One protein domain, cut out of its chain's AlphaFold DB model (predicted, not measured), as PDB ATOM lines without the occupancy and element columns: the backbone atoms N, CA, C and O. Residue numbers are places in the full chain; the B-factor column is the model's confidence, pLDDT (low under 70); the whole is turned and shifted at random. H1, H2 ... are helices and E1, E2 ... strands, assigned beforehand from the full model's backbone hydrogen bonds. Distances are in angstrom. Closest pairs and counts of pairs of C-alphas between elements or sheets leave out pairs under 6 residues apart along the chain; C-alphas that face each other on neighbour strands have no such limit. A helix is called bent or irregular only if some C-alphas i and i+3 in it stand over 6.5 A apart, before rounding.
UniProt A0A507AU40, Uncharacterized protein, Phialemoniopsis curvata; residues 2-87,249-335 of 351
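This is residues 2 to 87 and 249 to 335 of the 351 residues of an uncharacterized protein of Phialemoniopsis curvata (UniProt A0A507AU40). Five helices, H1, H3, H4, H5 and H6, make an elongated bundle that runs up and down, each helix against the one before it in the chain; at one end is a small head with the strand hairpin E1 E2 and the helical hairpin H8 H9. H1, H5 and H6 are the long helices of the bundle, with the shorter hairpin H3 H4 packed on H5, while little H2 and H7 lie at the head end. You read 173 printed residues with nine named helices, then two named strands that form an antiparallel sheet; the class is mostly helix. The whole is compact, with a radius of gyration of the C-alphas of 17.5 A, and spans 58 by 36 by 27 A.

Start with H1, residues 2 to 25, then H2, residues 27 to 32, which touches no helix. H3, residues 41 to 50, touches residues 13 to 21 of H1, closest at the C-alphas of Ser 49 and Glu 14, 4.8 A, opposite ways at a shallow tilt of 4 degrees. H4, residues 52 to 62, forms a helical hairpin with H3 and another with the hub H5, residues 67 to 85, where the C-alphas of Ser 55 and Ala 72 come closest at 4.7 A. H6, residues 249 to 275, touches H1 the same way at a shallow tilt of 30 degrees, closest at the C-alphas of Leu 266 and Ser 16, 5.8 A. H7, residues 286 to 290, touches no helix. H8, residues 295 to 305, is irregular, with C-alphas 300 and 303 9.0 A apart; it forms a helical hairpin with H9, residues 310 to 316, closest at the C-alphas of Gly 304 and Gly 310, 4.3 A. Last come E1, residues 320 to 324, and E2, residues 330 to 334, an antiparallel hairpin in which N 321 and O 333 are 2.9 A apart, within hydrogen-bond range. Every O i to N i+4 pair is within that range in H2, H4, H6, H7 and H9, but 19 of 20 in H1, 5 of 6 in H3, 11 of 15 in H5 and 2 of 7 in H8, which has 4 of 8 O i to N i+3 pairs.

Find C-alpha 2 at (168.267, 222.433, 127.654); from there H1 runs 34.9 A. H5 is 27.7 A long and H6, from C-alpha 249 at (170.306, 225.721, 113.736), 39.0 A. E2 ends at C-alpha 334, (160.286, 178.106, 132.747).

The two C-alphas farthest apart, of Trp 249 and Glu 299, are 58.8 A apart. Residues 88 to 248 are not printed, and C-alphas 87 and 249 are 11.5 A apart across this cut. Of the links printed whole, none is long. Confidence is under 70 at residues 64 to 65 and 84 to 87.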
ATOM      1  N   ILE A   2     167.835 223.739 128.211       75.25
ATOM      2  CA  ILE A   2     168.267 222.433 127.654       75.25
ATOM      3  C   ILE A   2     168.394 221.336 128.725       75.25
ATOM      4  O   ILE A   2     167.950 220.213 128.510       75.25
ATOM      5  N   THR A   3     168.929 221.664 129.904       81.00
ATOM      6  CA  THR A   3     169.083 220.721 131.026       81.00
ATOM      7  C   THR A   3     167.753 220.150 131.514       81.00
ATOM      8  O   THR A   3     167.642 218.946 131.706       81.00
ATOM      9  N   ILE A   4     166.727 220.995 131.650       84.38
ATOM     10  CA  ILE A   4     165.387 220.577 132.086       84.38
ATOM     11  C   ILE A   4     164.789 219.613 131.064       84.38
ATOM     12  O   ILE A   4     164.377 218.516 131.426       84.38
ATOM     13  N   ILE A   5     164.808 219.986 129.779       82.69
ATOM     14  CA  ILE A   5     164.245 219.147 128.715       82.69
ATOM     15  C   ILE A   5     164.982 217.804 128.637       82.69
ATOM     16  O   ILE A   5     164.347 216.765 128.476       82.69
ATOM     17  N   ARG A   6     166.307 217.804 128.812       82.62
ATOM     18  CA  ARG A   6     167.109 216.579 128.855       82.62
ATOM     19  C   ARG A   6     166.689 215.657 129.996       82.62
ATOM     20  O   ARG A   6     166.495 214.472 129.754       82.62
ATOM     21  N   VAL A   7     166.564 216.181 131.216       87.19
ATOM     22  CA  VAL A   7     166.168 215.378 132.383       87.19
ATOM     23  C   VAL A   7     164.773 214.788 132.170       87.19
ATOM     24  O   VAL A   7     164.572 213.597 132.389       87.19
ATOM     25  N   SER A   8     163.831 215.585 131.658       88.81
ATOM     26  CA  SER A   8     162.483 215.109 131.336       88.81
ATOM     27  C   SER A   8     162.487 214.016 130.264       88.81
ATOM     28  O   SER A   8     161.841 212.987 130.439       88.81
ATOM     29  N   MET A   9     163.233 214.204 129.172       89.38
ATOM     30  CA  MET A   9     163.371 213.204 128.109       89.38
ATOM     31  C   MET A   9     164.014 211.912 128.629       89.38
ATOM     32  O   MET A   9     163.536 210.827 128.312       89.38
ATOM     33  N   GLY A  10     165.062 212.023 129.452       88.31
ATOM     34  CA  GLY A  10     165.730 210.882 130.076       88.31
ATOM     35  C   GLY A  10     164.765 210.037 130.903       88.31
ATOM     36  O   GLY A  10     164.667 208.839 130.668       88.31
ATOM     37  N   ALA A  11     163.966 210.669 131.767       89.31
ATOM     38  CA  ALA A  11     162.962 209.975 132.577       89.31
ATOM     39  C   ALA A  11     161.888 209.267 131.724       89.31
ATOM     40  O   ALA A  11     161.431 208.167 132.050       89.31
ATOM     41  N   ILE A  12     161.487 209.875 130.600       90.94
ATOM     42  CA  ILE A  12     160.549 209.250 129.657       90.94
ATOM     43  C   ILE A  12     161.173 207.987 129.056       90.94
ATOM     44  O   ILE A  12     160.546 206.929 129.099       90.94
ATOM     45  N   VAL A  13     162.396 208.078 128.526       91.19
ATOM     46  CA  VAL A  13     163.084 206.947 127.880       91.19
ATOM     47  C   VAL A  13     163.401 205.841 128.886       91.19
ATOM     48  O   VAL A  13     163.169 204.675 128.584       91.19
ATOM     49  N   GLU A  14     163.844 206.190 130.092       90.50
ATOM     50  CA  GLU A  14     164.093 205.250 131.189       90.50
ATOM     51  C   GLU A  14     162.827 204.451 131.510       90.50
ATOM     52  O   GLU A  14     162.816 203.226 131.405       90.50
ATOM     53  N   SER A  15     161.719 205.145 131.798       89.81
ATOM     54  CA  SER A  15     160.460 204.485 132.158       89.81
ATOM     55  C   SER A  15     159.896 203.603 131.039       89.81
ATOM     56  O   SER A  15     159.303 202.557 131.313       89.81
ATOM     57  N   SER A  16     160.095 203.996 129.778       91.31
ATOM     58  CA  SER A  16     159.667 203.209 128.618       91.31
ATOM     59  C   SER A  16     160.609 202.039 128.316       91.31
ATOM     60  O   SER A  16     160.132 200.987 127.899       91.31
ATOM     61  N   LEU A  17     161.912 202.146 128.598       91.19
ATOM     62  CA  LEU A  17     162.851 201.025 128.500       91.19
ATOM     63  C   LEU A  17     162.623 199.988 129.608       91.19
ATOM     64  O   LEU A  17     162.605 198.793 129.316       91.19
ATOM     65  N   SER A  18     162.348 200.423 130.841       90.44
ATOM     66  CA  SER A  18     161.950 199.516 131.926       90.44
ATOM     67  C   SER A  18     160.642 198.791 131.595       90.44
ATOM     68  O   SER A  18     160.548 197.578 131.759       90.44
ATOM     69  N   GLN A  19     159.650 199.488 131.024       91.88
ATOM     70  CA  GLN A  19     158.430 198.837 130.531       91.88
ATOM     71  C   GLN A  19     158.715 197.853 129.380       91.88
ATOM     72  O   GLN A  19     158.099 196.788 129.316       91.88
ATOM     73  N   ALA A  20     159.658 198.167 128.488       90.00
ATOM     74  CA  ALA A  20     160.044 197.279 127.392       90.00
ATOM     75  C   ALA A  20     160.670 195.958 127.881       90.00
ATOM     76  O   ALA A  20     160.532 194.947 127.192       90.00
ATOM     77  N   ALA A  21     161.291 195.931 129.067       90.50
ATOM     78  CA  ALA A  21     161.781 194.698 129.693       90.50
ATOM     79  C   ALA A  21     160.629 193.735 130.035       90.50
ATOM     80  O   ALA A  21     160.700 192.535 129.774       90.50
ATOM     81  N   TRP A  22     159.516 194.266 130.545       90.44
ATOM     82  CA  TRP A  22     158.318 193.473 130.829       90.44
ATOM     83  C   TRP A  22     157.654 192.943 129.556       90.44
ATOM     84  O   TRP A  22     157.233 191.787 129.506       90.44
ATOM     85  N   ILE A  23     157.618 193.762 128.502       90.00
ATOM     86  CA  ILE A  23     157.128 193.354 127.177       90.00
ATOM     87  C   ILE A  23     157.993 192.222 126.611       90.00
ATOM     88  O   ILE A  23     157.454 191.226 126.129       90.00
ATOM     89  N   TRP A  24     159.317 192.324 126.744       88.81
ATOM     90  CA  TRP A  24     160.278 191.316 126.291       88.81
ATOM     91  C   TRP A  24     160.058 189.934 126.918       88.81
ATOM     92  O   TRP A  24     160.127 188.912 126.227       88.81
ATOM     93  N   VAL A  25     159.765 189.890 128.220       89.12
ATOM     94  CA  VAL A  25     159.565 188.627 128.947       89.12
ATOM     95  C   VAL A  25     158.134 188.092 128.810       89.12
ATOM     96  O   VAL A  25     157.886 186.920 129.090       89.12
ATOM     97  N   SER A  26     157.186 188.887 128.314       89.12
ATOM     98  CA  SER A  26     155.802 188.440 128.148       89.12
ATOM     99  C   SER A  26     155.646 187.292 127.148       89.12
ATOM    100  O   SER A  26     156.214 187.290 126.053       89.12
ATOM    101  N   GLN A  27     154.831 186.302 127.513       87.81
ATOM    102  CA  GLN A  27     154.592 185.131 126.672       87.81
ATOM    103  C   GLN A  27     153.942 185.509 125.332       87.81
ATOM    104  O   GLN A  27     154.353 184.993 124.291       87.81
ATOM    105  N   ALA A  28     152.986 186.446 125.342       84.81
ATOM    106  CA  ALA A  28     152.298 186.933 124.142       84.81
ATOM    107  C   ALA A  28     153.284 187.506 123.105       84.81
ATOM    108  O   ALA A  28     153.231 187.160 121.917       84.81
ATOM    109  N   ARG A  29     154.254 188.308 123.565       84.44
ATOM    110  CA  ARG A  29     155.327 188.850 122.725       84.44
ATOM    111  C   ARG A  29     156.269 187.764 122.236       84.44
ATOM    112  O   ARG A  29     156.587 187.717 121.051       84.44
ATOM    113  N   GLN A  30     156.710 186.881 123.129       86.69
ATOM    114  CA  GLN A  30     157.624 185.795 122.777       86.69
ATOM    115  C   GLN A  30     157.034 184.857 121.720       86.69
ATOM    116  O   GLN A  30     157.762 184.391 120.846       86.69
ATOM    117  N   GLN A  31     155.726 184.584 121.777       83.56
ATOM    118  CA  GLN A  31     155.018 183.802 120.760       83.56
ATOM    119  C   GLN A  31     154.944 184.554 119.425       83.56
ATOM    120  O   GLN A  31     155.274 183.977 118.390       83.56
ATOM    121  N   SER A  32     154.597 185.844 119.452       81.62
ATOM    122  CA  SER A  32     154.454 186.669 118.242       81.62
ATOM    123  C   SER A  32     155.786 186.923 117.524       81.62
ATOM    124  O   SER A  32     155.865 186.842 116.303       81.62
ATOM    125  N   CYS A  33     156.854 187.202 118.275       78.50
ATOM    126  CA  CYS A  33     158.184 187.516 117.743       78.50
ATOM    127  C   CYS A  33     159.130 186.304 117.711       78.50
ATOM    128  O   CYS A  33     160.292 186.452 117.343       78.50
ATOM    129  N   ARG A  34     158.647 185.115 118.100       79.38
ATOM    130  CA  ARG A  34     159.398 183.847 118.136       79.38
ATOM    131  C   ARG A  34     160.766 183.977 118.826       79.38
ATOM    132  O   ARG A  34     161.786 183.491 118.339       79.38
ATOM    133  N   HIS A  35     160.765 184.621 119.988       83.56
ATOM    134  CA  HIS A  35     161.945 184.902 120.809       83.56
ATOM    135  C   HIS A  35     161.876 184.149 122.157       83.56
ATOM    136  O   HIS A  35     160.802 183.729 122.582       83.56
ATOM    137  N   LYS A  36     163.022 183.945 122.821       84.94
ATOM    138  CA  LYS A  36     163.166 183.278 124.128       84.94
ATOM    139  C   LYS A  36     163.886 184.196 125.123       84.94
ATOM    140  O   LYS A  36     165.104 184.341 125.024       84.94
ATOM    141  N   ALA A  37     163.161 184.800 126.066       87.19
ATOM    142  CA  ALA A  37     163.761 185.705 127.050       87.19
ATOM    143  C   ALA A  37     164.438 184.931 128.183       87.19
ATOM    144  O   ALA A  37     163.985 183.848 128.558       87.19
ATOM    145  N   ARG A  38     165.519 185.492 128.722       88.31
ATOM    146  CA  ARG A  38     166.243 184.963 129.880       88.31
ATOM    147  C   ARG A  38     165.990 185.838 131.100       88.31
ATOM    148  O   ARG A  38     165.743 187.031 130.964       88.31
ATOM    149  N   LEU A  39     166.073 185.259 132.296       85.00
ATOM    150  CA  LEU A  39     165.844 186.014 133.530       85.00
ATOM    151  C   LEU A  39     166.906 187.111 133.743       85.00
ATOM    152  O   LEU A  39     166.566 188.210 134.176       85.00
ATOM    153  N   GLY A  40     168.159 186.850 133.354       85.19
ATOM    154  CA  GLY A  40     169.257 187.822 133.398       85.19
ATOM    155  C   GLY A  40     169.073 189.015 132.451       85.19
ATOM    156  O   GLY A  40     169.673 190.068 132.668       85.19
ATOM    157  N   ASP A  41     168.182 188.918 131.452       87.94
ATOM    158  CA  ASP A  41     167.912 190.035 130.540       87.94
ATOM    159  C   ASP A  41     167.374 191.255 131.311       87.94
ATOM    160  O   ASP A  41     167.727 192.382 130.972       87.94
ATOM    161  N   PHE A  42     166.612 191.067 132.400       87.69
ATOM    162  CA  PHE A  42     166.135 192.178 133.241       87.69
ATOM    163  C   PHE A  42     167.273 193.074 133.740       87.69
ATOM    164  O   PHE A  42     167.126 194.296 133.744       87.69
ATOM    165  N   LYS A  43     168.418 192.488 134.108       87.25
ATOM    166  CA  LYS A  43     169.593 193.239 134.560       87.25
ATOM    167  C   LYS A  43     170.199 194.063 133.427       87.25
ATOM    168  O   LYS A  43     170.552 195.215 133.642       87.25
ATOM    169  N   ILE A  44     170.276 193.501 132.219       88.19
ATOM    170  CA  ILE A  44     170.801 194.204 131.037       88.19
ATOM    171  C   ILE A  44     169.897 195.396 130.689       88.19
ATOM    172  O   ILE A  44     170.388 196.477 130.375       88.19
ATOM    173  N   PHE A  45     168.576 195.226 130.785       89.12
ATOM    174  CA  PHE A  45     167.610 196.308 130.579       89.12
ATOM    175  C   PHE A  45     167.704 197.409 131.649       89.12
ATOM    176  O   PHE A  45     167.663 198.589 131.304       89.12
ATOM    177  N   ASP A  46     167.853 197.039 132.924       87.00
ATOM    178  CA  ASP A  46     168.032 197.977 134.042       87.00
ATOM    179  C   ASP A  46     169.372 198.733 133.961       87.00
ATOM    180  O   ASP A  46     169.453 199.926 134.238       87.00
ATOM    181  N   GLU A  47     170.438 198.072 133.511       89.00
ATOM    182  CA  GLU A  47     171.721 198.729 133.257       89.00
ATOM    183  C   GLU A  47     171.628 199.684 132.056       89.00
ATOM    184  O   GLU A  47     172.180 200.787 132.077       89.00
ATOM    185  N   ALA A  48     170.888 199.294 131.014       89.56
ATOM    186  CA  ALA A  48     170.686 200.114 129.827       89.56
ATOM    187  C   ALA A  48     169.873 201.379 130.084       89.56
ATOM    188  O   ALA A  48     170.180 202.418 129.496       89.56
ATOM    189  N   SER A  49     168.883 201.321 130.974       87.56
ATOM    190  CA  SER A  49     168.064 202.487 131.318       87.56
ATOM    191  C   SER A  49     168.851 203.544 132.097       87.56
ATOM    192  O   SER A  49     168.510 204.724 132.033       87.56
ATOM    193  N   ARG A  50     169.941 203.147 132.764       83.56
ATOM    194  CA  ARG A  50     170.765 204.015 133.619       83.56
ATOM    195  C   ARG A  50     171.945 204.680 132.922       83.56
ATOM    196  O   ARG A  50     172.537 205.591 133.501       83.56
ATOM    197  N   GLY A  51     172.326 204.267 131.711       84.62
ATOM    198  CA  GLY A  51     173.463 204.911 131.059       84.62
ATOM    199  C   GLY A  51     173.911 204.357 129.713       84.62
ATOM    200  O   GLY A  51     173.412 203.362 129.188       84.62
ATOM    201  N   LEU A  52     174.920 205.041 129.166       86.25
ATOM    202  CA  LEU A  52     175.499 204.778 127.849       86.25
ATOM    203  C   LEU A  52     176.072 203.358 127.722       86.25
ATOM    204  O   LEU A  52     175.805 202.680 126.733       86.25
ATOM    205  N   LEU A  53     176.842 202.907 128.717       86.44
ATOM    206  CA  LEU A  53     177.513 201.603 128.678       86.44
ATOM    207  C   LEU A  53     176.509 200.446 128.681       86.44
ATOM    208  O   LEU A  53     176.619 199.549 127.847       86.44
ATOM    209  N   GLY A  54     175.486 200.509 129.535       86.62
ATOM    210  CA  GLY A  54     174.406 199.524 129.538       86.62
ATOM    211  C   GLY A  54     173.622 199.521 128.227       86.62
ATOM    212  O   GLY A  54     173.310 198.460 127.697       86.62
ATOM    213  N   SER A  55     173.355 200.697 127.648       89.69
ATOM    214  CA  SER A  55     172.662 200.808 126.357       89.69
ATOM    215  C   SER A  55     173.470 200.197 125.208       89.69
ATOM    216  O   SER A  55     172.911 199.500 124.360       89.69
ATOM    217  N   LEU A  56     174.790 200.401 125.190       88.44
ATOM    218  CA  LEU A  56     175.686 199.758 124.226       88.44
ATOM    219  C   LEU A  56     175.727 198.236 124.421       88.44
ATOM    220  O   LEU A  56     175.647 197.495 123.439       88.44
ATOM    221  N   ASN A  57     175.790 197.775 125.673       88.62
ATOM    222  CA  ASN A  57     175.734 196.354 126.011       88.62
ATOM    223  C   ASN A  57     174.420 195.718 125.519       88.62
ATOM    224  O   ASN A  57     174.439 194.713 124.813       88.62
ATOM    225  N   LEU A  58     173.277 196.361 125.779       86.75
ATOM    226  CA  LEU A  58     171.957 195.906 125.333       86.75
ATOM    227  C   LEU A  58     171.852 195.813 123.801       86.75
ATOM    228  O   LEU A  58     171.301 194.842 123.281       86.75
ATOM    229  N   LEU A  59     172.396 196.790 123.063       87.75
ATOM    230  CA  LEU A  59     172.411 196.765 121.593       87.75
ATOM    231  C   LEU A  59     173.208 195.582 121.045       87.75
ATOM    232  O   LEU A  59     172.759 194.924 120.102       87.75
ATOM    233  N   TRP A  60     174.354 195.291 121.660       86.12
ATOM    234  CA  TRP A  60     175.165 194.128 121.316       86.12
ATOM    235  C   TRP A  60     174.428 192.822 121.628       86.12
ATOM    236  O   TRP A  60     174.410 191.899 120.811       86.12
ATOM    237  N   HIS A  61     173.775 192.753 122.788       81.69
ATOM    238  CA  HIS A  61     173.124 191.541 123.278       81.69
ATOM    239  C   HIS A  61     171.843 191.190 122.499       81.69
ATOM    240  O   HIS A  61     171.590 190.019 122.215       81.69
ATOM    241  N   LEU A  62     171.052 192.196 122.108       79.31
ATOM    242  CA  LEU A  62     169.773 192.027 121.400       79.31
ATOM    243  C   LEU A  62     169.887 192.106 119.866       79.31
ATOM    244  O   LEU A  62     168.869 192.014 119.172       79.31
ATOM    245  N   LYS A  63     171.100 192.291 119.319       76.75
ATOM    246  CA  LYS A  63     171.383 192.391 117.871       76.75
ATOM    247  C   LYS A  63     170.443 193.349 117.112       76.75
ATOM    248  O   LYS A  63     170.117 193.108 115.954       76.75
ATOM    249  N   ILE A  64     169.998 194.431 117.761       67.62
ATOM    250  CA  ILE A  64     169.163 195.499 117.167       67.62
ATOM    251  C   ILE A  64     167.743 195.032 116.749       67.62
ATOM    252  O   ILE A  64     166.980 195.782 116.151       67.62
ATOM    253  N   SER A  65     167.318 193.813 117.100       64.06
ATOM    254  CA  SER A  65     166.055 193.245 116.594       64.06
ATOM    255  C   SER A  65     164.815 193.576 117.438       64.06
ATOM    256  O   SER A  65     163.709 193.173 117.072       64.06
ATOM    257  N   HIS A  66     164.970 194.264 118.573       73.50
ATOM    258  CA  HIS A  66     163.884 194.515 119.521       73.50
ATOM    259  C   HIS A  66     163.579 196.006 119.665       73.50
ATOM    260  O   HIS A  66     164.440 196.863 119.477       73.50
ATOM    261  N   VAL A  67     162.355 196.317 120.088       77.00
ATOM    262  CA  VAL A  67     161.884 197.685 120.344       77.00
ATOM    263  C   VAL A  67     162.762 198.385 121.382       77.00
ATOM    264  O   VAL A  67     163.088 199.556 121.228       77.00
ATOM    265  N   ALA A  68     163.281 197.638 122.355       80.19
ATOM    266  CA  ALA A  68     164.249 198.129 123.336       80.19
ATOM    267  C   ALA A  68     165.528 198.731 122.724       80.19
ATOM    268  O   ALA A  68     166.131 199.628 123.312       80.19
ATOM    269  N   CYS A  69     165.935 198.284 121.532       83.94
ATOM    270  CA  CYS A  69     167.097 198.832 120.837       83.94
ATOM    271  C   CYS A  69     166.855 200.276 120.382       83.94
ATOM    272  O   CYS A  69     167.793 201.066 120.365       83.94
ATOM    273  N   VAL A  70     165.607 200.652 120.085       87.44
ATOM    274  CA  VAL A  70     165.245 202.044 119.774       87.44
ATOM    275  C   VAL A  70     165.493 202.932 120.994       87.44
ATOM    276  O   VAL A  70     166.155 203.959 120.871       87.44
ATOM    277  N   GLY A  71     165.048 202.501 122.180       87.69
ATOM    278  CA  GLY A  71     165.319 203.200 123.438       87.69
ATOM    279  C   GLY A  71     166.819 203.340 123.718       87.69
ATOM    280  O   GLY A  71     167.290 204.441 123.993       87.69
ATOM    281  N   ALA A  72     167.589 202.262 123.551       89.19
ATOM    282  CA  ALA A  72     169.042 202.276 123.742       89.19
ATOM    283  C   ALA A  72     169.775 203.212 122.763       89.19
ATOM    284  O   ALA A  72     170.676 203.947 123.166       89.19
ATOM    285  N   ILE A  73     169.370 203.245 121.487       89.94
ATOM    286  CA  ILE A  73     169.915 204.185 120.496       89.94
ATOM    287  C   ILE A  73     169.622 205.630 120.913       89.94
ATOM    288  O   ILE A  73     170.514 206.474 120.835       89.94
ATOM    289  N   ILE A  74     168.410 205.922 121.395       89.88
ATOM    290  CA  ILE A  74     168.050 207.261 121.883       89.88
ATOM    291  C   ILE A  74     168.933 207.655 123.076       89.88
ATOM    292  O   ILE A  74     169.432 208.778 123.097       89.88
ATOM    293  N   VAL A  75     169.187 206.748 124.029       89.19
ATOM    294  CA  VAL A  75     170.089 207.005 125.171       89.19
ATOM    295  C   VAL A  75     171.517 207.303 124.701       89.19
ATOM    296  O   VAL A  75     172.132 208.254 125.191       89.19
ATOM    297  N   VAL A  76     172.036 206.531 123.741       89.62
ATOM    298  CA  VAL A  76     173.381 206.726 123.169       89.62
ATOM    299  C   VAL A  76     173.490 208.080 122.469       89.62
ATOM    300  O   VAL A  76     174.414 208.849 122.736       89.62
ATOM    301  N   LEU A  77     172.522 208.401 121.610       88.19
ATOM    302  CA  LEU A  77     172.464 209.670 120.892       88.19
ATOM    303  C   LEU A  77     172.339 210.858 121.860       88.19
ATOM    304  O   LEU A  77     173.077 211.837 121.743       88.19
ATOM    305  N   ALA A  78     171.482 210.745 122.877       85.38
ATOM    306  CA  ALA A  78     171.303 211.778 123.890       85.38
ATOM    307  C   ALA A  78     172.599 212.089 124.659       85.38
ATOM    308  O   ALA A  78     172.881 213.260 124.921       85.38
ATOM    309  N   HIS A  79     173.403 211.072 124.990       83.06
ATOM    310  CA  HIS A  79     174.709 211.268 125.626       83.06
ATOM    311  C   HIS A  79     175.743 211.857 124.661       83.06
ATOM    312  O   HIS A  79     176.490 212.752 125.047       83.06
ATOM    313  N   GLY A  80     175.767 211.411 123.401       79.50
ATOM    314  CA  GLY A  80     176.684 211.950 122.393       79.50
ATOM    315  C   GLY A  80     176.522 213.460 122.211       79.50
ATOM    316  O   GLY A  80     177.508 214.189 122.157       79.50
ATOM    317  N   PHE A  81     175.285 213.953 122.201       76.19
ATOM    318  CA  PHE A  81     174.987 215.376 122.048       76.19
ATOM    319  C   PHE A  81     175.492 216.262 123.186       76.19
ATOM    320  O   PHE A  81     175.825 217.423 122.947       76.19
ATOM    321  N   GLU A  82     175.577 215.740 124.411       72.75
ATOM    322  CA  GLU A  82     176.060 216.516 125.555       72.75
ATOM    323  C   GLU A  82     177.460 217.080 125.290       72.75
ATOM    324  O   GLU A  82     177.683 218.277 125.498       72.75
ATOM    325  N   ALA A  83     178.348 216.262 124.717       70.25
ATOM    326  CA  ALA A  83     179.705 216.662 124.361       70.25
ATOM    327  C   ALA A  83     179.749 217.786 123.306       70.25
ATOM    328  O   ALA A  83     180.656 218.615 123.324       70.25
ATOM    329  N   PHE A  84     178.758 217.856 122.413       69.44
ATOM    330  CA  PHE A  84     178.721 218.834 121.317       69.44
ATOM    331  C   PHE A  84     177.912 220.094 121.643       69.44
ATOM    332  O   PHE A  84     178.080 221.120 120.986       69.44
ATOM    333  N   SER A  85     177.074 220.061 122.684       69.19
ATOM    334  CA  SER A  85     176.208 221.185 123.065       69.19
ATOM    335  C   SER A  85     176.978 222.475 123.382       69.19
ATOM    336  O   SER A  85     176.486 223.573 123.117       69.19
ATOM    337  N   GLN A  86     178.222 222.348 123.859       66.69
ATOM    338  CA  GLN A  86     179.119 223.477 124.129       66.69
ATOM    339  C   GLN A  86     179.470 224.285 122.866       66.69
ATOM    340  O   GLN A  86     179.860 225.443 122.976       66.69
ATOM    341  N   GLN A  87     179.285 223.718 121.670       67.19
ATOM    342  CA  GLN A  87     179.562 224.375 120.387       67.19
ATOM    343  C   GLN A  87     178.320 225.023 119.746       67.19
ATOM    344  O   GLN A  87     178.422 225.619 118.676       67.19
ATOM    345  N   TRP A 249     171.616 226.384 113.838       82.62
ATOM    346  CA  TRP A 249     170.306 225.721 113.736       82.62
ATOM    347  C   TRP A 249     170.348 224.204 113.495       82.62
ATOM    348  O   TRP A 249     169.436 223.493 113.915       82.62
ATOM    349  N   VAL A 250     171.409 223.687 112.869       81.62
ATOM    350  CA  VAL A 250     171.569 222.244 112.597       81.62
ATOM    351  C   VAL A 250     171.543 221.428 113.896       81.62
ATOM    352  O   VAL A 250     170.899 220.382 113.962       81.62
ATOM    353  N   TRP A 251     172.150 221.946 114.965       79.25
ATOM    354  CA  TRP A 251     172.153 221.290 116.274       79.25
ATOM    355  C   TRP A 251     170.806 221.389 116.996       79.25
ATOM    356  O   TRP A 251     170.435 220.483 117.739       79.25
ATOM    357  N   MET A 252     170.029 222.447 116.744       78.94
ATOM    358  CA  MET A 252     168.669 222.551 117.280       78.94
ATOM    359  C   MET A 252     167.723 221.523 116.655       78.94
ATOM    360  O   MET A 252     166.908 220.936 117.367       78.94
ATOM    361  N   MET A 253     167.855 221.263 115.350       85.62
ATOM    362  CA  MET A 253     167.064 220.233 114.665       85.62
ATOM    363  C   MET A 253     167.317 218.843 115.246       85.62
ATOM    364  O   MET A 253     166.381 218.065 115.410       85.62
ATOM    365  N   TYR A 254     168.562 218.553 115.616       85.75
ATOM    366  CA  TYR A 254     168.917 217.301 116.271       85.75
ATOM    367  C   TYR A 254     168.183 217.119 117.613       85.75
ATOM    368  O   TYR A 254     167.602 216.064 117.865       85.75
ATOM    369  N   PHE A 255     168.136 218.160 118.453       82.56
ATOM    370  CA  PHE A 255     167.444 218.106 119.745       82.56
ATOM    371  C   PHE A 255     165.926 217.947 119.587       82.56
ATOM    372  O   PHE A 255     165.308 217.123 120.262       82.56
ATOM    373  N   ALA A 256     165.329 218.684 118.647       86.44
ATOM    374  CA  ALA A 256     163.921 218.518 118.298       86.44
ATOM    375  C   ALA A 256     163.632 217.091 117.794       86.44
ATOM    376  O   ALA A 256     162.646 216.477 118.202       86.44
ATOM    377  N   GLY A 257     164.527 216.537 116.971       90.56
ATOM    378  CA  GLY A 257     164.453 215.162 116.486       90.56
ATOM    379  C   GLY A 257     164.491 214.127 117.611       90.56
ATOM    380  O   GLY A 257     163.667 213.214 117.617       90.56
ATOM    381  N   LEU A 258     165.380 214.286 118.598       89.06
ATOM    382  CA  LEU A 258     165.451 213.379 119.751       89.06
ATOM    383  C   LEU A 258     164.188 213.407 120.609       89.06
ATOM    384  O   LEU A 258     163.724 212.354 121.046       89.06
ATOM    385  N   ILE A 259     163.596 214.584 120.812       89.88
ATOM    386  CA  ILE A 259     162.329 214.695 121.542       89.88
ATOM    387  C   ILE A 259     161.233 213.941 120.794       89.88
ATOM    388  O   ILE A 259     160.555 213.106 121.391       89.88
ATOM    389  N   LEU A 260     161.088 214.176 119.489       92.81
ATOM    390  CA  LEU A 260     160.101 213.468 118.674       92.81
ATOM    391  C   LEU A 260     160.329 211.951 118.687       92.81
ATOM    392  O   LEU A 260     159.370 211.200 118.850       92.81
ATOM    393  N   ALA A 261     161.582 211.498 118.597       92.44
ATOM    394  CA  ALA A 261     161.934 210.084 118.689       92.44
ATOM    395  C   ALA A 261     161.579 209.483 120.061       92.44
ATOM    396  O   ALA A 261     161.060 208.372 120.121       92.44
ATOM    397  N   SER A 262     161.797 210.222 121.155       92.44
ATOM    398  CA  SER A 262     161.441 209.787 122.514       92.44
ATOM    399  C   SER A 262     159.927 209.660 122.717       92.44
ATOM    400  O   SER A 262     159.459 208.661 123.258       92.44
ATOM    401  N   VAL A 263     159.144 210.621 122.214       93.06
ATOM    402  CA  VAL A 263     157.673 210.581 122.260       93.06
ATOM    403  C   VAL A 263     157.138 209.452 121.383       93.06
ATOM    404  O   VAL A 263     156.257 208.709 121.809       93.06
ATOM    405  N   TYR A 264     157.695 209.280 120.185       93.69
ATOM    406  CA  TYR A 264     157.378 208.152 119.316       93.69
ATOM    407  C   TYR A 264     157.669 206.811 120.003       93.69
ATOM    408  O   TYR A 264     156.811 205.931 120.007       93.69
ATOM    409  N   TYR A 265     158.836 206.671 120.635       93.50
ATOM    410  CA  TYR A 265     159.213 205.464 121.368       93.50
ATOM    411  C   TYR A 265     158.256 205.176 122.531       93.50
ATOM    412  O   TYR A 265     157.785 204.048 122.676       93.50
ATOM    413  N   LEU A 266     157.891 206.199 123.307       93.38
ATOM    414  CA  LEU A 266     156.901 206.078 124.376       93.38
ATOM    415  C   LEU A 266     155.554 205.572 123.842       93.38
ATOM    416  O   LEU A 266     154.997 204.618 124.380       93.38
ATOM    417  N   LEU A 267     155.033 206.193 122.779       93.19
ATOM    418  CA  LEU A 267     153.772 205.783 122.159       93.19
ATOM    419  C   LEU A 267     153.847 204.349 121.634       93.19
ATOM    420  O   LEU A 267     152.906 203.580 121.825       93.19
ATOM    421  N   HIS A 268     154.974 203.975 121.029       91.12
ATOM    422  CA  HIS A 268     155.206 202.617 120.560       91.12
ATOM    423  C   HIS A 268     155.123 201.610 121.715       91.12
ATOM    424  O   HIS A 268     154.350 200.659 121.631       91.12
ATOM    425  N   VAL A 269     155.834 201.857 122.820       91.12
ATOM    426  CA  VAL A 269     155.817 200.994 124.015       91.12
ATOM    427  C   VAL A 269     154.419 200.910 124.640       91.12
ATOM    428  O   VAL A 269     154.015 199.839 125.084       91.12
ATOM    429  N   ILE A 270     153.646 202.002 124.640       91.31
ATOM    430  CA  ILE A 270     152.261 202.004 125.144       91.31
ATOM    431  C   ILE A 270     151.355 201.125 124.276       91.31
ATOM    432  O   ILE A 270     150.614 200.292 124.800       91.31
ATOM    433  N   VAL A 271     151.404 201.298 122.951       90.75
ATOM    434  CA  VAL A 271     150.606 200.495 122.010       90.75
ATOM    435  C   VAL A 271     150.964 199.019 122.142       90.75
ATOM    436  O   VAL A 271     150.086 198.157 122.131       90.75
ATOM    437  N   GLU A 272     152.249 198.733 122.294       87.69
ATOM    438  CA  GLU A 272     152.782 197.388 122.407       87.69
ATOM    439  C   GLU A 272     152.402 196.706 123.726       87.69
ATOM    440  O   GLU A 272     151.879 195.593 123.712       87.69
ATOM    441  N   GLY A 273     152.541 197.408 124.854       87.12
ATOM    442  CA  GLY A 273     152.107 196.914 126.159       87.12
ATOM    443  C   GLY A 273     150.599 196.663 126.226       87.12
ATOM    444  O   GLY A 273     150.168 195.655 126.787       87.12
ATOM    445  N   ASN A 274     149.793 197.523 125.592       88.00
ATOM    446  CA  ASN A 274     148.344 197.332 125.527       88.00
ATOM    447  C   ASN A 274     147.949 196.133 124.646       88.00
ATOM    448  O   ASN A 274     147.043 195.380 124.999       88.00
ATOM    449  N   ARG A 275     148.648 195.918 123.520       85.38
ATOM    450  CA  ARG A 275     148.456 194.730 122.668       85.38
ATOM    451  C   ARG A 275     148.711 193.434 123.434       85.38
ATOM    452  O   ARG A 275     147.918 192.504 123.316       85.38
ATOM    453  N   ASP A 276     149.747 193.421 124.267       82.38
ATOM    454  CA  ASP A 276     150.130 192.257 125.071       82.38
ATOM    455  C   ASP A 276     149.359 192.172 126.410       82.38
ATOM    456  O   ASP A 276     149.606 191.273 127.214       82.38
ATOM    457  N   ARG A 277     148.394 193.081 126.654       82.69
ATOM    458  CA  ARG A 277     147.577 193.193 127.884       82.69
ATOM    459  C   ARG A 277     148.408 193.245 129.177       82.69
ATOM    460  O   ARG A 277     147.965 192.772 130.229       82.69
ATOM    461  N   LEU A 278     149.601 193.825 129.099       82.81
ATOM    462  CA  LEU A 278     150.480 194.055 130.241       82.81
ATOM    463  C   LEU A 278     150.089 195.345 130.959       82.81
ATOM    464  O   LEU A 278     149.786 196.357 130.327       82.81
ATOM    465  N   SER A 279     150.137 195.324 132.290       84.12
ATOM    466  CA  SER A 279     149.966 196.542 133.080       84.12
ATOM    467  C   SER A 279     151.229 197.414 133.025       84.12
ATOM    468  O   SER A 279     152.327 196.945 132.706       84.12
ATOM    469  N   ALA A 280     151.075 198.704 133.322       85.62
ATOM    470  CA  ALA A 280     152.177 199.658 133.348       85.62
ATOM    471  C   ALA A 280     153.000 199.478 134.632       85.62
ATOM    472  O   ALA A 280     152.727 200.107 135.651       85.62
ATOM    473  N   TRP A 281     154.000 198.606 134.564       85.12
ATOM    474  CA  TRP A 281     154.886 198.257 135.670       85.12
ATOM    475  C   TRP A 281     156.193 199.044 135.671       85.12
ATOM    476  O   TRP A 281     156.786 199.196 136.725       85.12
ATOM    477  N   LYS A 282     156.608 199.625 134.538       86.50
ATOM    478  CA  LYS A 282     157.766 200.530 134.416       86.50
ATOM    479  C   LYS A 282     158.964 200.021 135.242       86.50
ATOM    480  O   LYS A 282     159.406 198.896 135.025       86.50
ATOM    481  N   SER A 283     159.471 200.836 136.166       82.69
ATOM    482  CA  SER A 283     160.556 200.533 137.106       82.69
ATOM    483  C   SER A 283     160.051 200.105 138.496       82.69
ATOM    484  O   SER A 283     160.779 200.230 139.477       82.69
ATOM    485  N   ASP A 284     158.792 199.678 138.614       85.50
ATOM    486  CA  ASP A 284     158.196 199.244 139.876       85.50
ATOM    487  C   ASP A 284     158.737 197.868 140.289       85.50
ATOM    488  O   ASP A 284     158.822 196.938 139.483       85.50
ATOM    489  N   ALA A 285     159.088 197.737 141.566       83.88
ATOM    490  CA  ALA A 285     159.562 196.491 142.157       83.88
ATOM    491  C   ALA A 285     158.408 195.588 142.621       83.88
ATOM    492  O   ALA A 285     158.598 194.380 142.769       83.88
ATOM    493  N   LEU A 286     157.205 196.139 142.832       85.25
ATOM    494  CA  LEU A 286     156.051 195.373 143.317       85.25
ATOM    495  C   LEU A 286     155.681 194.191 142.404       85.25
ATOM    496  O   LEU A 286     155.453 193.099 142.928       85.25
ATOM    497  N   PRO A 287     155.668 194.324 141.065       85.56
ATOM    498  CA  PRO A 287     155.392 193.197 140.181       85.56
ATOM    499  C   PRO A 287     156.415 192.070 140.331       85.56
ATOM    500  O   PRO A 287     156.017 190.912 140.348       85.56
ATOM    501  N   MET A 288     157.702 192.381 140.520       85.00
ATOM    502  CA  MET A 288     158.727 191.356 140.776       85.00
ATOM    503  C   MET A 288     158.494 190.616 142.100       85.00
ATOM    504  O   MET A 288     158.819 189.437 142.191       85.00
ATOM    505  N   LEU A 289     157.920 191.281 143.108       85.75
ATOM    506  CA  LEU A 289     157.646 190.686 144.418       85.75
ATOM    507  C   LEU A 289     156.392 189.796 144.424       85.75
ATOM    508  O   LEU A 289     156.367 188.774 145.105       85.75
ATOM    509  N   PHE A 290     155.348 190.191 143.688       85.06
ATOM    510  CA  PHE A 290     154.052 189.498 143.686       85.06
ATOM    511  C   PHE A 290     153.857 188.528 142.517       85.06
ATOM    512  O   PHE A 290     152.957 187.688 142.573       85.06
ATOM    513  N   CYS A 291     154.678 188.604 141.465       86.62
ATOM    514  CA  CYS A 291     154.679 187.573 140.433       86.62
ATOM    515  C   CYS A 291     155.139 186.248 141.041       86.62
ATOM    516  O   CYS A 291     156.202 186.151 141.652       86.62
ATOM    517  N   ARG A 292     154.345 185.197 140.844       86.31
ATOM    518  CA  ARG A 292     154.708 183.859 141.308       86.31
ATOM    519  C   ARG A 292     155.861 183.340 140.458       86.31
ATOM    520  O   ARG A 292     155.859 183.482 139.238       86.31
ATOM    521  N   ILE A 293     156.841 182.719 141.095       85.69
ATOM    522  CA  ILE A 293     157.961 182.076 140.408       85.69
ATOM    523  C   ILE A 293     157.681 180.573 140.375       85.69
ATOM    524  O   ILE A 293     157.289 179.993 141.388       85.69
ATOM    525  N   ASP A 294     157.849 179.951 139.210       85.69
ATOM    526  CA  ASP A 294     157.760 178.498 139.058       85.69
ATOM    527  C   ASP A 294     158.756 177.792 139.998       85.69
ATOM    528  O   ASP A 294     159.925 178.181 140.100       85.69
ATOM    529  N   SER A 295     158.301 176.741 140.684       82.88
ATOM    530  CA  SER A 295     159.076 175.990 141.679       82.88
ATOM    531  C   SER A 295     160.420 175.510 141.124       82.88
ATOM    532  O   SER A 295     161.425 175.568 141.826       82.88
ATOM    533  N   ARG A 296     160.474 175.164 139.829       83.12
ATOM    534  CA  ARG A 296     161.705 174.741 139.132       83.12
ATOM    535  C   ARG A 296     162.796 175.811 139.100       83.12
ATOM    536  O   ARG A 296     163.981 175.489 139.070       83.12
ATOM    537  N   ILE A 297     162.408 177.084 139.038       81.69
ATOM    538  CA  ILE A 297     163.346 178.210 139.056       81.69
ATOM    539  C   ILE A 297     163.800 178.439 140.495       81.69
ATOM    540  O   ILE A 297     164.989 178.626 140.733       81.69
ATOM    541  N   HIS A 298     162.869 178.367 141.451       81.44
ATOM    542  CA  HIS A 298     163.163 178.563 142.869       81.44
ATOM    543  C   HIS A 298     164.149 177.516 143.412       81.44
ATOM    544  O   HIS A 298     165.099 177.871 144.105       81.44
ATOM    545  N   GLU A 299     164.003 176.253 143.005       82.00
ATOM    546  CA  GLU A 299     164.931 175.165 143.342       82.00
ATOM    547  C   GLU A 299     166.367 175.418 142.854       82.00
ATOM    548  O   GLU A 299     167.323 174.996 143.500       82.00
ATOM    549  N   ARG A 300     166.545 176.143 141.740       80.81
ATOM    550  CA  ARG A 300     167.872 176.472 141.187       80.81
ATOM    551  C   ARG A 300     168.568 177.622 141.906       80.81
ATOM    552  O   ARG A 300     169.779 177.772 141.755       80.81
ATOM    553  N   VAL A 301     167.832 178.442 142.661       82.38
ATOM    554  CA  VAL A 301     168.412 179.584 143.380       82.38
ATOM    555  C   VAL A 301     169.337 179.082 144.491       82.38
ATOM    556  O   VAL A 301     170.501 179.482 144.533       82.38
ATOM    557  N   GLY A 302     168.871 178.145 145.327       80.56
ATOM    558  CA  GLY A 302     169.647 177.600 146.450       80.56
ATOM    559  C   GLY A 302     170.274 178.697 147.328       80.56
ATOM    560  O   GLY A 302     169.654 179.727 147.578       80.56
ATOM    561  N   ASP A 303     171.533 178.503 147.720       80.00
ATOM    562  CA  ASP A 303     172.425 179.469 148.394       80.00
ATOM    563  C   ASP A 303     172.981 180.572 147.462       80.00
ATOM    564  O   ASP A 303     173.852 181.354 147.834       80.00
ATOM    565  N   GLY A 304     172.484 180.679 146.226       77.31
ATOM    566  CA  GLY A 304     172.936 181.678 145.252       77.31
ATOM    567  C   GLY A 304     172.659 183.131 145.656       77.31
ATOM    568  O   GLY A 304     173.256 184.033 145.072       77.31
ATOM    569  N   MET A 305     171.782 183.360 146.643       81.12
ATOM    570  CA  MET A 305     171.550 184.677 147.253       81.12
ATOM    571  C   MET A 305     172.695 185.133 148.173       81.12
ATOM    572  O   MET A 305     172.875 186.336 148.336       81.12
ATOM    573  N   ASP A 306     173.486 184.206 148.721       86.25
ATOM    574  CA  ASP A 306     174.558 184.512 149.684       86.25
ATOM    575  C   ASP A 306     175.900 184.832 148.999       86.25
ATOM    576  O   ASP A 306     176.832 185.349 149.620       86.25
ATOM    577  N   LEU A 307     176.007 184.543 147.697       83.38
ATOM    578  CA  LEU A 307     177.210 184.736 146.887       83.38
ATOM    579  C   LEU A 307     177.083 185.987 146.000       83.38
ATOM    580  O   LEU A 307     176.072 186.151 145.307       83.38
ATOM    581  N   PRO A 308     178.111 186.854 145.921       79.19
ATOM    582  CA  PRO A 308     178.090 187.999 145.015       79.19
ATOM    583  C   PRO A 308     178.031 187.518 143.558       79.19
ATOM    584  O   PRO A 308     178.960 186.889 143.067       79.19
ATOM    585  N   GLY A 309     176.921 187.806 142.870       79.06
ATOM    586  CA  GLY A 309     176.674 187.355 141.492       79.06
ATOM    587  C   GLY A 309     176.091 185.942 141.360       79.06
ATOM    588  O   GLY A 309     175.734 185.549 140.252       79.06
ATOM    589  N   GLY A 310     175.900 185.211 142.464       82.06
ATOM    590  CA  GLY A 310     175.453 183.813 142.444       82.06
ATOM    591  C   GLY A 310     174.081 183.592 141.794       82.06
ATOM    592  O   GLY A 310     173.860 182.564 141.156       82.06
ATOM    593  N   LEU A 311     173.171 184.567 141.884       82.44
ATOM    594  CA  LEU A 311     171.887 184.516 141.173       82.44
ATOM    595  C   LEU A 311     172.050 184.588 139.650       82.44
ATOM    596  O   LEU A 311     171.369 183.858 138.934       82.44
ATOM    597  N   GLU A 312     172.942 185.437 139.139       83.44
ATOM    598  CA  GLU A 312     173.140 185.566 137.690       83.44
ATOM    599  C   GLU A 312     173.704 184.262 137.114       83.44
ATOM    600  O   GLU A 312     173.185 183.740 136.126       83.44
ATOM    601  N   ASP A 313     174.690 183.679 137.794       83.69
ATOM    602  CA  ASP A 313     175.327 182.437 137.359       83.69
ATOM    603  C   ASP A 313     174.361 181.242 137.376       83.69
ATOM    604  O   ASP A 313     174.413 180.380 136.497       83.69
ATOM    605  N   ARG A 314     173.451 181.185 138.360       83.38
ATOM    606  CA  ARG A 314     172.546 180.039 138.552       83.38
ATOM    607  C   ARG A 314     171.223 180.153 137.805       83.38
ATOM    608  O   ARG A 314     170.744 179.159 137.256       83.38
ATOM    609  N   VAL A 315     170.610 181.338 137.797       84.62
ATOM    610  CA  VAL A 315     169.272 181.551 137.221       84.62
ATOM    611  C   VAL A 315     169.241 182.559 136.076       84.62
ATOM    612  O   VAL A 315     168.267 182.565 135.325       84.62
ATOM    613  N   GLY A 316     170.304 183.334 135.848       82.81
ATOM    614  CA  GLY A 316     170.353 184.342 134.782       82.81
ATOM    615  C   GLY A 316     170.124 183.761 133.383       82.81
ATOM    616  O   GLY A 316     169.384 184.335 132.586       82.81
ATOM    617  N   GLN A 317     170.652 182.564 133.097       86.06
ATOM    618  CA  GLN A 317     170.493 181.894 131.795       86.06
ATOM    619  C   GLN A 317     169.163 181.139 131.624       86.06
ATOM    620  O   GLN A 317     168.891 180.597 130.546       86.06
ATOM    621  N   VAL A 318     168.329 181.073 132.666       87.38
ATOM    622  CA  VAL A 318     167.057 180.349 132.613       87.38
ATOM    623  C   VAL A 318     166.090 181.094 131.703       87.38
ATOM    624  O   VAL A 318     165.834 182.286 131.876       87.38
ATOM    625  N   LYS A 319     165.550 180.375 130.716       90.31
ATOM    626  CA  LYS A 319     164.550 180.906 129.794       90.31
ATOM    627  C   LYS A 319     163.203 180.968 130.494       90.31
ATOM    628  O   LYS A 319     162.704 179.941 130.961       90.31
ATOM    629  N   VAL A 320     162.621 182.157 130.534       89.94
ATOM    630  CA  VAL A 320     161.375 182.422 131.251       89.94
ATOM    631  C   VAL A 320     160.367 183.115 130.349       89.94
ATOM    632  O   VAL A 320     160.725 183.895 129.464       89.94
ATOM    633  N   ALA A 321     159.094 182.832 130.584       89.50
ATOM    634  CA  ALA A 321     157.983 183.564 130.006       89.50
ATOM    635  C   ALA A 321     157.050 184.018 131.127       89.50
ATOM    636  O   ALA A 321     156.747 183.259 132.049       89.50
ATOM    637  N   LEU A 322     156.617 185.270 131.045       88.81
ATOM    638  CA  LEU A 322     155.624 185.826 131.943       88.81
ATOM    639  C   LEU A 322     154.230 185.536 131.377       88.81
ATOM    640  O   LEU A 322     153.872 186.033 130.303       88.81
ATOM    641  N   GLU A 323     153.459 184.741 132.113       88.44
ATOM    642  CA  GLU A 323     152.106 184.315 131.752       88.44
ATOM    643  C   GLU A 323     151.092 184.853 132.762       88.44
ATOM    644  O   GLU A 323     151.364 184.919 133.966       88.44
ATOM    645  N   ARG A 324     149.905 185.222 132.274       86.12
ATOM    646  CA  ARG A 324     148.767 185.570 133.126       86.12
ATOM    647  C   ARG A 324     147.828 184.375 133.196       86.12
ATOM    648  O   ARG A 324     147.212 184.015 132.195       86.12
ATOM    649  N   ASN A 325     147.695 183.782 134.377       80.62
ATOM    650  CA  ASN A 325     146.771 182.676 134.599       80.62
ATOM    651  C   ASN A 325     145.315 183.175 134.575       80.62
ATOM    652  O   ASN A 325     145.035 184.338 134.872       80.62
ATOM    653  N   GLY A 326     144.361 182.280 134.290       74.38
ATOM    654  CA  GLY A 326     142.924 182.605 134.256       74.38
ATOM    655  C   GLY A 326     142.350 183.145 135.576       74.38
ATOM    656  O   GLY A 326     141.317 183.805 135.565       74.38
ATOM    657  N   GLN A 327     143.041 182.926 136.701       75.31
ATOM    658  CA  GLN A 327     142.700 183.470 138.025       75.31
ATOM    659  C   GLN A 327     143.210 184.907 138.255       75.31
ATOM    660  O   GLN A 327     142.917 185.503 139.285       75.31
ATOM    661  N   GLY A 328     143.947 185.483 137.301       77.25
ATOM    662  CA  GLY A 328     144.480 186.847 137.374       77.25
ATOM    663  C   GLY A 328     145.928 186.947 137.857       77.25
ATOM    664  O   GLY A 328     146.530 188.002 137.658       77.25
ATOM    665  N   ASP A 329     146.493 185.865 138.399       84.31
ATOM    666  CA  ASP A 329     147.882 185.795 138.859       84.31
ATOM    667  C   ASP A 329     148.880 185.823 137.694       84.31
ATOM    668  O   ASP A 329     148.734 185.103 136.700       84.31
ATOM    669  N   TRP A 330     149.943 186.608 137.859       88.44
ATOM    670  CA  TRP A 330     151.092 186.629 136.959       88.44
ATOM    671  C   TRP A 330     152.158 185.655 137.456       88.44
ATOM    672  O   TRP A 330     152.528 185.680 138.630       88.44
ATOM    673  N   THR A 331     152.625 184.762 136.581       87.94
ATOM    674  CA  THR A 331     153.611 183.729 136.931       87.94
ATOM    675  C   THR A 331     154.756 183.705 135.922       87.94
ATOM    676  O   THR A 331     154.519 183.670 134.714       87.94
ATOM    677  N   PHE A 332     155.997 183.681 136.409       88.75
ATOM    678  CA  PHE A 332     157.172 183.374 135.597       88.75
ATOM    679  C   PHE A 332     157.299 181.862 135.444       88.75
ATOM    680  O   PHE A 332     157.662 181.175 136.400       88.75
ATOM    681  N   ARG A 333     157.014 181.348 134.247       87.75
ATOM    682  CA  ARG A 333     157.174 179.928 133.918       87.75
ATOM    683  C   ARG A 333     158.467 179.674 133.167       87.75
ATOM    684  O   ARG A 333     158.872 180.467 132.313       87.75
ATOM    685  N   MET A 334     159.105 178.549 133.475       84.81
ATOM    686  CA  MET A 334     160.286 178.106 132.747       84.81
ATOM    687  C   MET A 334     159.877 177.562 131.373       84.81
ATOM    688  O   MET A 334     158.940 176.775 131.259       84.81
ATOM    689  N   ARG A 335     160.584 177.979 130.318       76.62
ATOM    690  CA  ARG A 335     160.307 177.534 128.948       76.62
ATOM    691  C   ARG A 335     161.355 176.522 128.497       76.62
ATOM    692  O   ARG A 335     162.472 176.901 128.142       76.62
TER     693      ARG A 335